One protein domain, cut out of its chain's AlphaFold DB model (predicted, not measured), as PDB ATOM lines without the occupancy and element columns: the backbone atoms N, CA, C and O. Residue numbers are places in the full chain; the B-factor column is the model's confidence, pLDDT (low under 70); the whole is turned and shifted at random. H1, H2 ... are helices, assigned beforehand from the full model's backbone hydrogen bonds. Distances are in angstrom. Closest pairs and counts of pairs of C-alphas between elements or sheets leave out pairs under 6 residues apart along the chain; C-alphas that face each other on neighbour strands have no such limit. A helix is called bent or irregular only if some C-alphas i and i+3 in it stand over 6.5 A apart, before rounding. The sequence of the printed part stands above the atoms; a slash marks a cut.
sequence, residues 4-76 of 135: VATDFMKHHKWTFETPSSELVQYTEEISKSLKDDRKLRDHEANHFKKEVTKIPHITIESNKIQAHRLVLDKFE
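What this domain is: This is residues 4 to 76 of the 135 residues of an uncharacterized protein of Rhizophagus sp. MUCL 43196 (UniProt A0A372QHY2). The printed part is a long open curve of helices: the short helix H1 comes first, the chain folds back through a short link into the long, kinked helix H2, and H3 follows as a second arm that touches no helix. The far part of H2, residues 42 to 48 and 50 to 52, and the whole of H3 stick out from a body of 39 residues made of H1, its link and the rest of H2. The 73 residues printed hold three named helices, in the order H1, H2, H3, and no named strand; the class is all helix. The whole is extended, with a radius of gyration of the C-alphas of 21.2 A, and elongated, spanning 59 by 30 by 18 A.

How they stand to each other: H1, residues 4 to 11, and H2, residues 20 to 52, only just touch, with 3 pairs of C-alphas within 8 A. The closest C-alphas of the two are those of Val 4 and Leu 34, 7.1 A apart. H2 touches H1 with residues 33 to 37 alone. The two helices run opposite ways at a steep tilt of 51 degrees, and their centres are 12.1 A apart. H2 has a kink of 63 degrees near residue 27 and is irregular: C-alphas 25 and 28 are 7.7 A apart. H3, residues 56 to 75, is apart from H1 and from H2. Every O i to N i+4 pair is within hydrogen-bond range in H1, against 21 of 29 in H2 and 15 of 16 in H3.

Where its parts are: H1 runs from Val 4, with its C-alpha at (34.027, -36.513, -29.203), to His 11. H2 runs from Ser 20 to Val 52 and measures 36.8 A from first to last C-alpha; C-alpha 20 is at (32.256, -48.950, -16.956). H3 runs from Pro 56 to Phe 75 and measures 29.0 A; C-alpha 75 is at (20.219, 2.815, -5.732).

The domain as a whole: The two C-alphas farthest apart are those of Gln 25 and Phe 75, 59.7 A. The body without the stretches that stand free spans 35 by 18 by 14 A. The printed part, residues 4 to 76, has no cut. The link from H1 to H2 is short, with 8 residues between them, and the link from H2 to H3 is tight, with 3. The mean pLDDT of the printed part is 72.6, and residue 16, residues 40 to 54 and residues 72 to 76 are under 70.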
ATOM      1  N   VAL A   4      33.175 -35.333 -29.434       75.31
ATOM      2  CA  VAL A   4      34.027 -36.513 -29.203       75.31
ATOM      3  C   VAL A   4      33.254 -37.647 -28.522       75.31
ATOM      4  O   VAL A   4      33.331 -38.789 -28.954       75.31
ATOM      5  N   ALA A   5      32.442 -37.341 -27.504       74.00
ATOM      6  CA  ALA A   5      31.659 -38.357 -26.802       74.00
ATOM      7  C   ALA A   5      30.590 -38.985 -27.712       74.00
ATOM      8  O   ALA A   5      30.423 -40.200 -27.722       74.00
ATOM      9  N   THR A   6      29.903 -38.176 -28.526       81.56
ATOM     10  CA  THR A   6      28.896 -38.691 -29.467       81.56
ATOM     11  C   THR A   6      29.495 -39.533 -30.592       81.56
ATOM     12  O   THR A   6      28.857 -40.492 -31.025       81.56
ATOM     13  N   ASP A   7      30.702 -39.207 -31.056       82.62
ATOM     14  CA  ASP A   7      31.381 -39.963 -32.112       82.62
ATOM     15  C   ASP A   7      31.847 -41.333 -31.596       82.62
ATOM     16  O   ASP A   7      31.603 -42.343 -32.257       82.62
ATOM     17  N   PHE A   8      32.389 -41.397 -30.372       81.88
ATOM     18  CA  PHE A   8      32.724 -42.665 -29.709       81.88
ATOM     19  C   PHE A   8      31.494 -43.552 -29.498       81.88
ATOM     20  O   PHE A   8      31.518 -44.733 -29.845       81.88
ATOM     21  N   MET A   9      30.389 -42.983 -29.000       83.12
ATOM     22  CA  MET A   9      29.147 -43.738 -28.798       83.12
ATOM     23  C   MET A   9      28.623 -44.350 -30.103       83.12
ATOM     24  O   MET A   9      28.187 -45.499 -30.114       83.12
ATOM     25  N   LYS A  10      28.701 -43.619 -31.220       85.19
ATOM     26  CA  LYS A  10      28.292 -44.132 -32.537       85.19
ATOM     27  C   LYS A  10      29.252 -45.190 -33.073       85.19
ATOM     28  O   LYS A  10      28.797 -46.209 -33.586       85.19
ATOM     29  N   HIS A  11      30.556 -44.946 -32.968       82.75
ATOM     30  CA  HIS A  11      31.579 -45.817 -33.541       82.75
ATOM     31  C   HIS A  11      31.616 -47.185 -32.855       82.75
ATOM     32  O   HIS A  11      31.629 -48.215 -33.529       82.75
ATOM     33  N   HIS A  12      31.526 -47.200 -31.524       81.50
ATOM     34  CA  HIS A  12      31.549 -48.431 -30.732       81.50
ATOM     35  C   HIS A  12      30.155 -48.960 -30.373       81.50
ATOM     36  O   HIS A  12      30.041 -49.937 -29.636       81.50
ATOM     37  N   LYS A  13      29.089 -48.338 -30.900       84.00
ATOM     38  CA  LYS A  13      27.684 -48.678 -30.613       84.00
ATOM     39  C   LYS A  13      27.372 -48.715 -29.109       84.00
ATOM     40  O   LYS A  13      26.565 -49.528 -28.662       84.00
ATOM     41  N   TRP A  14      28.017 -47.847 -28.330       82.06
ATOM     42  CA  TRP A  14      27.775 -47.760 -26.894       82.06
ATOM     43  C   TRP A  14      26.412 -47.148 -26.613       82.06
ATOM     44  O   TRP A  14      25.975 -46.198 -27.269       82.06
ATOM     45  N   THR A  15      25.766 -47.682 -25.589       78.25
ATOM     46  CA  THR A  15      24.528 -47.139 -25.038       78.25
ATOM     47  C   THR A  15      24.804 -46.640 -23.623       78.25
ATOM     48  O   THR A  15      25.871 -46.883 -23.061       78.25
ATOM     49  N   PHE A  16      23.847 -45.938 -23.016       69.56
ATOM     50  CA  PHE A  16      23.969 -45.505 -21.618       69.56
ATOM     51  C   PHE A  16      24.037 -46.680 -20.623       69.56
ATOM     52  O   PHE A  16      24.339 -46.464 -19.455       69.56
ATOM     53  N   GLU A  17      23.780 -47.905 -21.088       76.88
ATOM     54  CA  GLU A  17      23.823 -49.142 -20.305       76.88
ATOM     55  C   GLU A  17      25.176 -49.869 -20.401       76.88
ATOM     56  O   GLU A  17      25.382 -50.868 -19.714       76.88
ATOM     57  N   THR A  18      26.118 -49.388 -21.225       77.56
ATOM     58  CA  THR A  18      27.448 -50.001 -21.352       77.56
ATOM     59  C   THR A  18      28.206 -49.911 -20.017       77.56
ATOM     60  O   THR A  18      28.409 -48.809 -19.498       77.56
ATOM     61  N   PRO A  19      28.647 -51.044 -19.437       78.25
ATOM     62  CA  PRO A  19      29.262 -51.053 -18.116       78.25
ATOM     63  C   PRO A  19      30.648 -50.403 -18.137       78.25
ATOM     64  O   PRO A  19      31.442 -50.583 -19.060       78.25
ATOM     65  N   SER A  20      30.987 -49.687 -17.061       70.75
ATOM     66  CA  SER A  20      32.256 -48.950 -16.956       70.75
ATOM     67  C   SER A  20      33.503 -49.837 -17.085       70.75
ATOM     68  O   SER A  20      34.563 -49.328 -17.440       70.75
ATOM     69  N   SER A  21      33.398 -51.141 -16.814       75.38
ATOM     70  CA  SER A  21      34.485 -52.112 -16.992       75.38
ATOM     71  C   SER A  21      34.873 -52.305 -18.459       75.38
ATOM     72  O   SER A  21      36.047 -52.511 -18.753       75.38
ATOM     73  N   GLU A  22      33.921 -52.180 -19.387       75.31
ATOM     74  CA  GLU A  22      34.185 -52.251 -20.830       75.31
ATOM     75  C   GLU A  22      34.820 -50.966 -21.366       75.31
ATOM     76  O   GLU A  22      35.470 -50.997 -22.406       75.31
ATOM     77  N   LEU A  23      34.678 -49.844 -20.655       73.56
ATOM     78  CA  LEU A  23      35.281 -48.566 -21.044       73.56
ATOM     79  C   LEU A  23      36.779 -48.505 -20.722       73.56
ATOM     80  O   LEU A  23      37.510 -47.741 -21.353       73.56
ATOM     81  N   VAL A  24      37.253 -49.330 -19.779       81.25
ATOM     82  CA  VAL A  24      38.660 -49.356 -19.341       81.25
ATOM     83  C   VAL A  24      39.607 -49.652 -20.506       81.25
ATOM     84  O   VAL A  24      40.645 -49.001 -20.627       81.25
ATOM     85  N   GLN A  25      39.223 -50.557 -21.409       80.25
ATOM     86  CA  GLN A  25      40.046 -50.940 -22.566       80.25
ATOM     87  C   GLN A  25      40.208 -49.817 -23.614       80.25
ATOM     88  O   GLN A  25      41.094 -49.901 -24.456       80.25
ATOM     89  N   TYR A  26      39.398 -48.752 -23.543       79.62
ATOM     90  CA  TYR A  26      39.416 -47.619 -24.483       79.62
ATOM     91  C   TYR A  26      39.947 -46.323 -23.856       79.62
ATOM     92  O   TYR A  26      39.926 -45.261 -24.479       79.62
ATOM     93  N   THR A  27      40.433 -46.384 -22.616       79.88
ATOM     94  CA  THR A  27      40.885 -45.209 -21.853       79.88
ATOM     95  C   THR A  27      42.010 -44.436 -22.541       79.88
ATOM     96  O   THR A  27      41.981 -43.201 -22.567       79.88
ATOM     97  N   GLU A  28      42.976 -45.132 -23.143       83.38
ATOM     98  CA  GLU A  28      44.075 -44.509 -23.891       83.38
ATOM     99  C   GLU A  28      43.587 -43.817 -25.169       83.38
ATOM    100  O   GLU A  28      43.998 -42.693 -25.470       83.38
ATOM    101  N   GLU A  29      42.666 -44.453 -25.892       82.81
ATOM    102  CA  GLU A  29      42.104 -43.942 -27.144       82.81
ATOM    103  C   GLU A  29      41.249 -42.691 -26.906       82.81
ATOM    104  O   GLU A  29      41.440 -41.661 -27.563       82.81
ATOM    105  N   ILE A  30      40.385 -42.735 -25.888       81.50
ATOM    106  CA  ILE A  30      39.585 -41.590 -25.437       81.50
ATOM    107  C   ILE A  30      40.511 -40.445 -25.008       81.50
ATOM    108  O   ILE A  30      40.320 -39.297 -25.415       81.50
ATOM    109  N   SER A  31      41.557 -40.746 -24.231       81.94
ATOM    110  CA  SER A  31      42.519 -39.739 -23.763       81.94
ATOM    111  C   SER A  31      43.270 -39.071 -24.915       81.94
ATOM    112  O   SER A  31      43.509 -37.860 -24.878       81.94
ATOM    113  N   LYS A  32      43.640 -39.836 -25.946       85.06
ATOM    114  CA  LYS A  32      44.290 -39.316 -27.153       85.06
ATOM    115  C   LYS A  32      43.339 -38.425 -27.955       85.06
ATOM    116  O   LYS A  32      43.698 -37.291 -28.259       85.06
ATOM    117  N   SER A  33      42.112 -38.883 -28.198       78.88
ATOM    118  CA  SER A  33      41.101 -38.122 -28.943       78.88
ATOM    119  C   SER A  33      40.751 -36.792 -28.262       78.88
ATOM    120  O   SER A  33      40.697 -35.752 -28.916       78.88
ATOM    121  N   LEU A  34      40.626 -36.777 -26.930       78.88
ATOM    122  CA  LEU A  34      40.390 -35.545 -26.166       78.88
ATOM    123  C   LEU A  34      41.567 -34.559 -26.240       78.88
ATOM    124  O   LEU A  34      41.351 -33.344 -26.277       78.88
ATOM    125  N   LYS A  35      42.811 -35.060 -26.261       80.00
ATOM    126  CA  LYS A  35      44.011 -34.227 -26.439       80.00
ATOM    127  C   LYS A  35      44.062 -33.616 -27.837       80.00
ATOM    128  O   LYS A  35      44.380 -32.435 -27.957       80.00
ATOM    129  N   ASP A  36      43.735 -34.388 -28.865       75.81
ATOM    130  CA  ASP A  36      43.750 -33.917 -30.250       75.81
ATOM    131  C   ASP A  36      42.614 -32.913 -30.514       75.81
ATOM    132  O   ASP A  36      42.847 -31.857 -31.098       75.81
ATOM    133  N   ASP A  37      41.424 -33.150 -29.960       72.31
ATOM    134  CA  ASP A  37      40.297 -32.211 -29.996       72.31
ATOM    135  C   ASP A  37      40.592 -30.916 -29.212       72.31
ATOM    136  O   ASP A  37      40.221 -29.823 -29.636       72.31
ATOM    137  N   ARG A  38      41.327 -30.988 -28.091       70.25
ATOM    138  CA  ARG A  38      41.837 -29.787 -27.404       70.25
ATOM    139  C   ARG A  38      42.801 -28.999 -28.299       70.25
ATOM    140  O   ARG A  38      42.594 -27.803 -28.446       70.25
ATOM    141  N   LYS A  39      43.772 -29.652 -28.945       70.25
ATOM    142  CA  LYS A  39      44.726 -28.983 -29.853       70.25
ATOM    143  C   LYS A  39      44.040 -28.333 -31.060       70.25
ATOM    144  O   LYS A  39      44.405 -27.225 -31.438       70.25
ATOM    145  N   LEU A  40      43.040 -28.999 -31.644       63.28
ATOM    146  CA  LEU A  40      42.238 -28.442 -32.737       63.28
ATOM    147  C   LEU A  40      41.411 -27.242 -32.268       63.28
ATOM    148  O   LEU A  40      41.422 -26.208 -32.932       63.28
ATOM    149  N   ARG A  41      40.775 -27.329 -31.091       62.88
ATOM    150  CA  ARG A  41      40.088 -26.179 -30.486       62.88
ATOM    151  C   ARG A  41      41.034 -25.025 -30.214       62.88
ATOM    152  O   ARG A  41      40.652 -23.901 -30.483       62.88
ATOM    153  N   ASP A  42      42.242 -25.262 -29.721       62.62
ATOM    154  CA  ASP A  42      43.197 -24.182 -29.454       62.62
ATOM    155  C   ASP A  42      43.614 -23.465 -30.758       62.62
ATOM    156  O   ASP A  42      43.815 -22.248 -30.769       62.62
ATOM    157  N   HIS A  43      43.653 -24.195 -31.878       58.44
ATOM    158  CA  HIS A  43      43.983 -23.661 -33.202       58.44
ATOM    159  C   HIS A  43      42.785 -22.998 -33.923       58.44
ATOM    160  O   HIS A  43      42.972 -22.033 -34.666       58.44
ATOM    161  N   GLU A  44      41.556 -23.476 -33.706       54.06
ATOM    162  CA  GLU A  44      40.314 -22.975 -34.328       54.06
ATOM    163  C   GLU A  44      39.630 -21.872 -33.485       54.06
ATOM    164  O   GLU A  44      38.988 -20.959 -34.017       54.06
ATOM    165  N   ALA A  45      39.827 -21.890 -32.161       52.53
ATOM    166  CA  ALA A  45      39.227 -20.946 -31.222       52.53
ATOM    167  C   ALA A  45      39.694 -19.508 -31.450       52.53
ATOM    168  O   ALA A  45      38.913 -18.595 -31.228       52.53
ATOM    169  N   ASN A  46      40.909 -19.245 -31.926       57.62
ATOM    170  CA  ASN A  46      41.357 -17.852 -32.031       57.62
ATOM    171  C   ASN A  46      40.603 -17.034 -33.095       57.62
ATOM    172  O   ASN A  46      40.425 -15.828 -32.920       57.62
ATOM    173  N   HIS A  47      40.096 -17.671 -34.154       55.81
ATOM    174  CA  HIS A  47      39.330 -16.986 -35.198       55.81
ATOM    175  C   HIS A  47      37.818 -17.059 -34.942       55.81
ATOM    176  O   HIS A  47      37.141 -16.031 -34.889       55.81
ATOM    177  N   PHE A  48      37.279 -18.258 -34.686       55.81
ATOM    178  CA  PHE A  48      35.842 -18.438 -34.445       55.81
ATOM    179  C   PHE A  48      35.370 -17.790 -33.144       55.81
ATOM    180  O   PHE A  48      34.309 -17.176 -33.122       55.81
ATOM    181  N   LYS A  49      36.153 -17.851 -32.061       55.81
ATOM    182  CA  LYS A  49      35.777 -17.230 -30.778       55.81
ATOM    183  C   LYS A  49      35.766 -15.701 -30.884       55.81
ATOM    184  O   LYS A  49      34.978 -15.077 -30.183       55.81
ATOM    185  N   LYS A  50      36.560 -15.104 -31.788       53.53
ATOM    186  CA  LYS A  50      36.579 -13.655 -32.084       53.53
ATOM    187  C   LYS A  50      35.400 -13.195 -32.956       53.53
ATOM    188  O   LYS A  50      34.956 -12.064 -32.813       53.53
ATOM    189  N   GLU A  51      34.880 -14.051 -33.834       58.59
ATOM    190  CA  GLU A  51      33.689 -13.750 -34.650       58.59
ATOM    191  C   GLU A  51      32.374 -14.068 -33.917       58.59
ATOM    192  O   GLU A  51      31.432 -13.283 -33.953       58.59
ATOM    193  N   VAL A  52      32.319 -15.158 -33.145       53.34
ATOM    194  CA  VAL A  52      31.162 -15.514 -32.297       53.34
ATOM    195  C   VAL A  52      30.991 -14.532 -31.128       53.34
ATOM    196  O   VAL A  52      29.884 -14.338 -30.638       53.34
ATOM    197  N   THR A  53      32.047 -13.839 -30.694       54.75
ATOM    198  CA  THR A  53      31.920 -12.741 -29.711       54.75
ATOM    199  C   THR A  53      31.388 -11.439 -30.312       54.75
ATOM    200  O   THR A  53      31.019 -10.544 -29.556       54.75
ATOM    201  N   LYS A  54      31.268 -11.333 -31.643       59.62
ATOM    202  CA  LYS A  54      30.621 -10.200 -32.324       59.62
ATOM    203  C   LYS A  54      29.133 -10.420 -32.561       59.62
ATOM    204  O   LYS A  54      28.553  -9.701 -33.368       59.62
ATOM    205  N   ILE A  55      28.503 -11.409 -31.919       73.94
ATOM    206  CA  ILE A  55      27.064 -11.629 -32.063       73.94
ATOM    207  C   ILE A  55      26.325 -10.381 -31.544       73.94
ATOM    208  O   ILE A  55      26.235 -10.193 -30.326       73.94
ATOM    209  N   PRO A  56      25.760  -9.531 -32.429       72.19
ATOM    210  CA  PRO A  56      25.361  -8.181 -32.032       72.19
ATOM    211  C   PRO A  56      24.234  -8.191 -31.003       72.19
ATOM    212  O   PRO A  56      24.220  -7.376 -30.089       72.19
ATOM    213  N   HIS A  57      23.316  -9.156 -31.106       74.56
ATOM    214  CA  HIS A  57      22.204  -9.280 -30.169       74.56
ATOM    215  C   HIS A  57      22.669  -9.679 -28.760       74.56
ATOM    216  O   HIS A  57      22.163  -9.130 -27.791       74.56
ATOM    217  N   ILE A  58      23.670 -10.559 -28.627       74.44
ATOM    218  CA  ILE A  58      24.221 -10.944 -27.315       74.44
ATOM    219  C   ILE A  58      24.930  -9.748 -26.678       74.44
ATOM    220  O   ILE A  58      24.723  -9.477 -25.498       74.44
ATOM    221  N   THR A  59      25.724  -9.004 -27.453       76.75
ATOM    222  CA  THR A  59      26.398  -7.792 -26.967       76.75
ATOM    223  C   THR A  59      25.392  -6.732 -26.520       76.75
ATOM    224  O   THR A  59      25.541  -6.168 -25.440       76.75
ATOM    225  N   ILE A  60      24.340  -6.485 -27.306       81.94
ATOM    226  CA  ILE A  60      23.297  -5.506 -26.970       81.94
ATOM    227  C   ILE A  60      22.564  -5.902 -25.684       81.94
ATOM    228  O   ILE A  60      22.411  -5.067 -24.794       81.94
ATOM    229  N   GLU A  61      22.140  -7.159 -25.553       81.00
ATOM    230  CA  GLU A  61      21.439  -7.625 -24.351       81.00
ATOM    231  C   GLU A  61      22.357  -7.639 -23.119       81.00
ATOM    232  O   GLU A  61      21.950  -7.204 -22.041       81.00
ATOM    233  N   SER A  62      23.625  -8.036 -23.268       73.81
ATOM    234  CA  SER A  62      24.600  -7.978 -22.172       73.81
ATOM    235  C   SER A  62      24.853  -6.538 -21.711       73.81
ATOM    236  O   SER A  62      24.834  -6.273 -20.509       73.81
ATOM    237  N   ASN A  63      24.979  -5.590 -22.645       79.94
ATOM    238  CA  ASN A  63      25.134  -4.170 -22.330       79.94
ATOM    239  C   ASN A  63      23.902  -3.604 -21.606       79.94
ATOM    240  O   ASN A  63      24.057  -2.824 -20.669       79.94
ATOM    241  N   LYS A  64      22.682  -4.016 -21.985       87.56
ATOM    242  CA  LYS A  64      21.453  -3.634 -21.267       87.56
ATOM    243  C   LYS A  64      21.443  -4.172 -19.835       87.56
ATOM    244  O   LYS A  64      21.108  -3.428 -18.916       87.56
ATOM    245  N   ILE A  65      21.842  -5.430 -19.636       82.00
ATOM    246  CA  ILE A  65      21.935  -6.047 -18.302       82.00
ATOM    247  C   ILE A  65      22.966  -5.311 -17.441       82.00
ATOM    248  O   ILE A  65      22.691  -5.009 -16.283       82.00
ATOM    249  N   GLN A  66      24.135  -4.991 -17.998       78.19
ATOM    250  CA  GLN A  66      25.178  -4.247 -17.287       78.19
ATOM    251  C   GLN A  66      24.730  -2.823 -16.943       78.19
ATOM    252  O   GLN A  66      24.914  -2.396 -15.809       78.19
ATOM    253  N   ALA A  67      24.086  -2.111 -17.873       81.06
ATOM    254  CA  ALA A  67      23.543  -0.779 -17.614       81.06
ATOM    255  C   ALA A  67      22.465  -0.802 -16.519       81.06
ATOM    256  O   ALA A  67      22.467   0.056 -15.643       81.06
ATOM    257  N   HIS A  68      21.582  -1.805 -16.527       79.06
ATOM    258  CA  HIS A  68      20.567  -1.974 -15.487       79.06
ATOM    259  C   HIS A  68      21.186  -2.286 -14.118       79.06
ATOM    260  O   HIS A  68      20.765  -1.716 -13.116       79.06
ATOM    261  N   ARG A  69      22.209  -3.152 -14.065       74.88
ATOM    262  CA  ARG A  69      22.964  -3.431 -12.829       74.88
ATOM    263  C   ARG A  69      23.669  -2.189 -12.304       74.88
ATOM    264  O   ARG A  69      23.546  -1.892 -11.133       74.88
ATOM    265  N   LEU A  70      24.305  -1.409 -13.172       72.88
ATOM    266  CA  LEU A  70      24.990  -0.175 -12.782       72.88
ATOM    267  C   LEU A  70      24.025   0.904 -12.260       72.88
ATOM    268  O   LEU A  70      24.413   1.758 -11.468       72.88
ATOM    269  N   VAL A  71      22.767   0.883 -12.713       70.19
ATOM    270  CA  VAL A  71      21.693   1.707 -12.146       70.19
ATOM    271  C   VAL A  71      21.252   1.153 -10.790       70.19
ATOM    272  O   VAL A  71      21.168   1.933  -9.849       70.19
ATOM    273  N   LEU A  72      21.025  -0.158 -10.661       60.16
ATOM    274  CA  LEU A  72      20.691  -0.792  -9.378       60.16
ATOM    275  C   LEU A  72      21.778  -0.565  -8.319       60.16
ATOM    276  O   LEU A  72      21.439  -0.101  -7.243       60.16
ATOM    277  N   ASP A  73      23.058  -0.748  -8.646       59.38
ATOM    278  CA  ASP A  73      24.201  -0.517  -7.744       59.38
ATOM    279  C   ASP A  73      24.312   0.951  -7.276       59.38
ATOM    280  O   ASP A  73      24.964   1.251  -6.277       59.38
ATOM    281  N   LYS A  74      23.694   1.901  -7.997       59.50
ATOM    282  CA  LYS A  74      23.588   3.304  -7.558       59.50
ATOM    283  C   LYS A  74      22.432   3.549  -6.585       59.50
ATOM    284  O   LYS A  74      22.442   4.581  -5.916       59.50
ATOM    285  N   PHE A  75      21.432   2.669  -6.546       56.47
ATOM    286  CA  PHE A  75      20.219   2.815  -5.732       56.47
ATOM    287  C   PHE A  75      20.206   1.878  -4.515       56.47
ATOM    288  O   PHE A  75      19.810   2.298  -3.431       56.47
ATOM    289  N   GLU A  76      20.674   0.645  -4.678       61.47
ATOM    290  CA  GLU A  76      21.031  -0.286  -3.615       61.47
ATOM    291  C   GLU A  76      22.535  -0.126  -3.403       61.47
ATOM    292  O   GLU A  76      23.342  -0.631  -4.178       61.47
TER     293      GLU A  76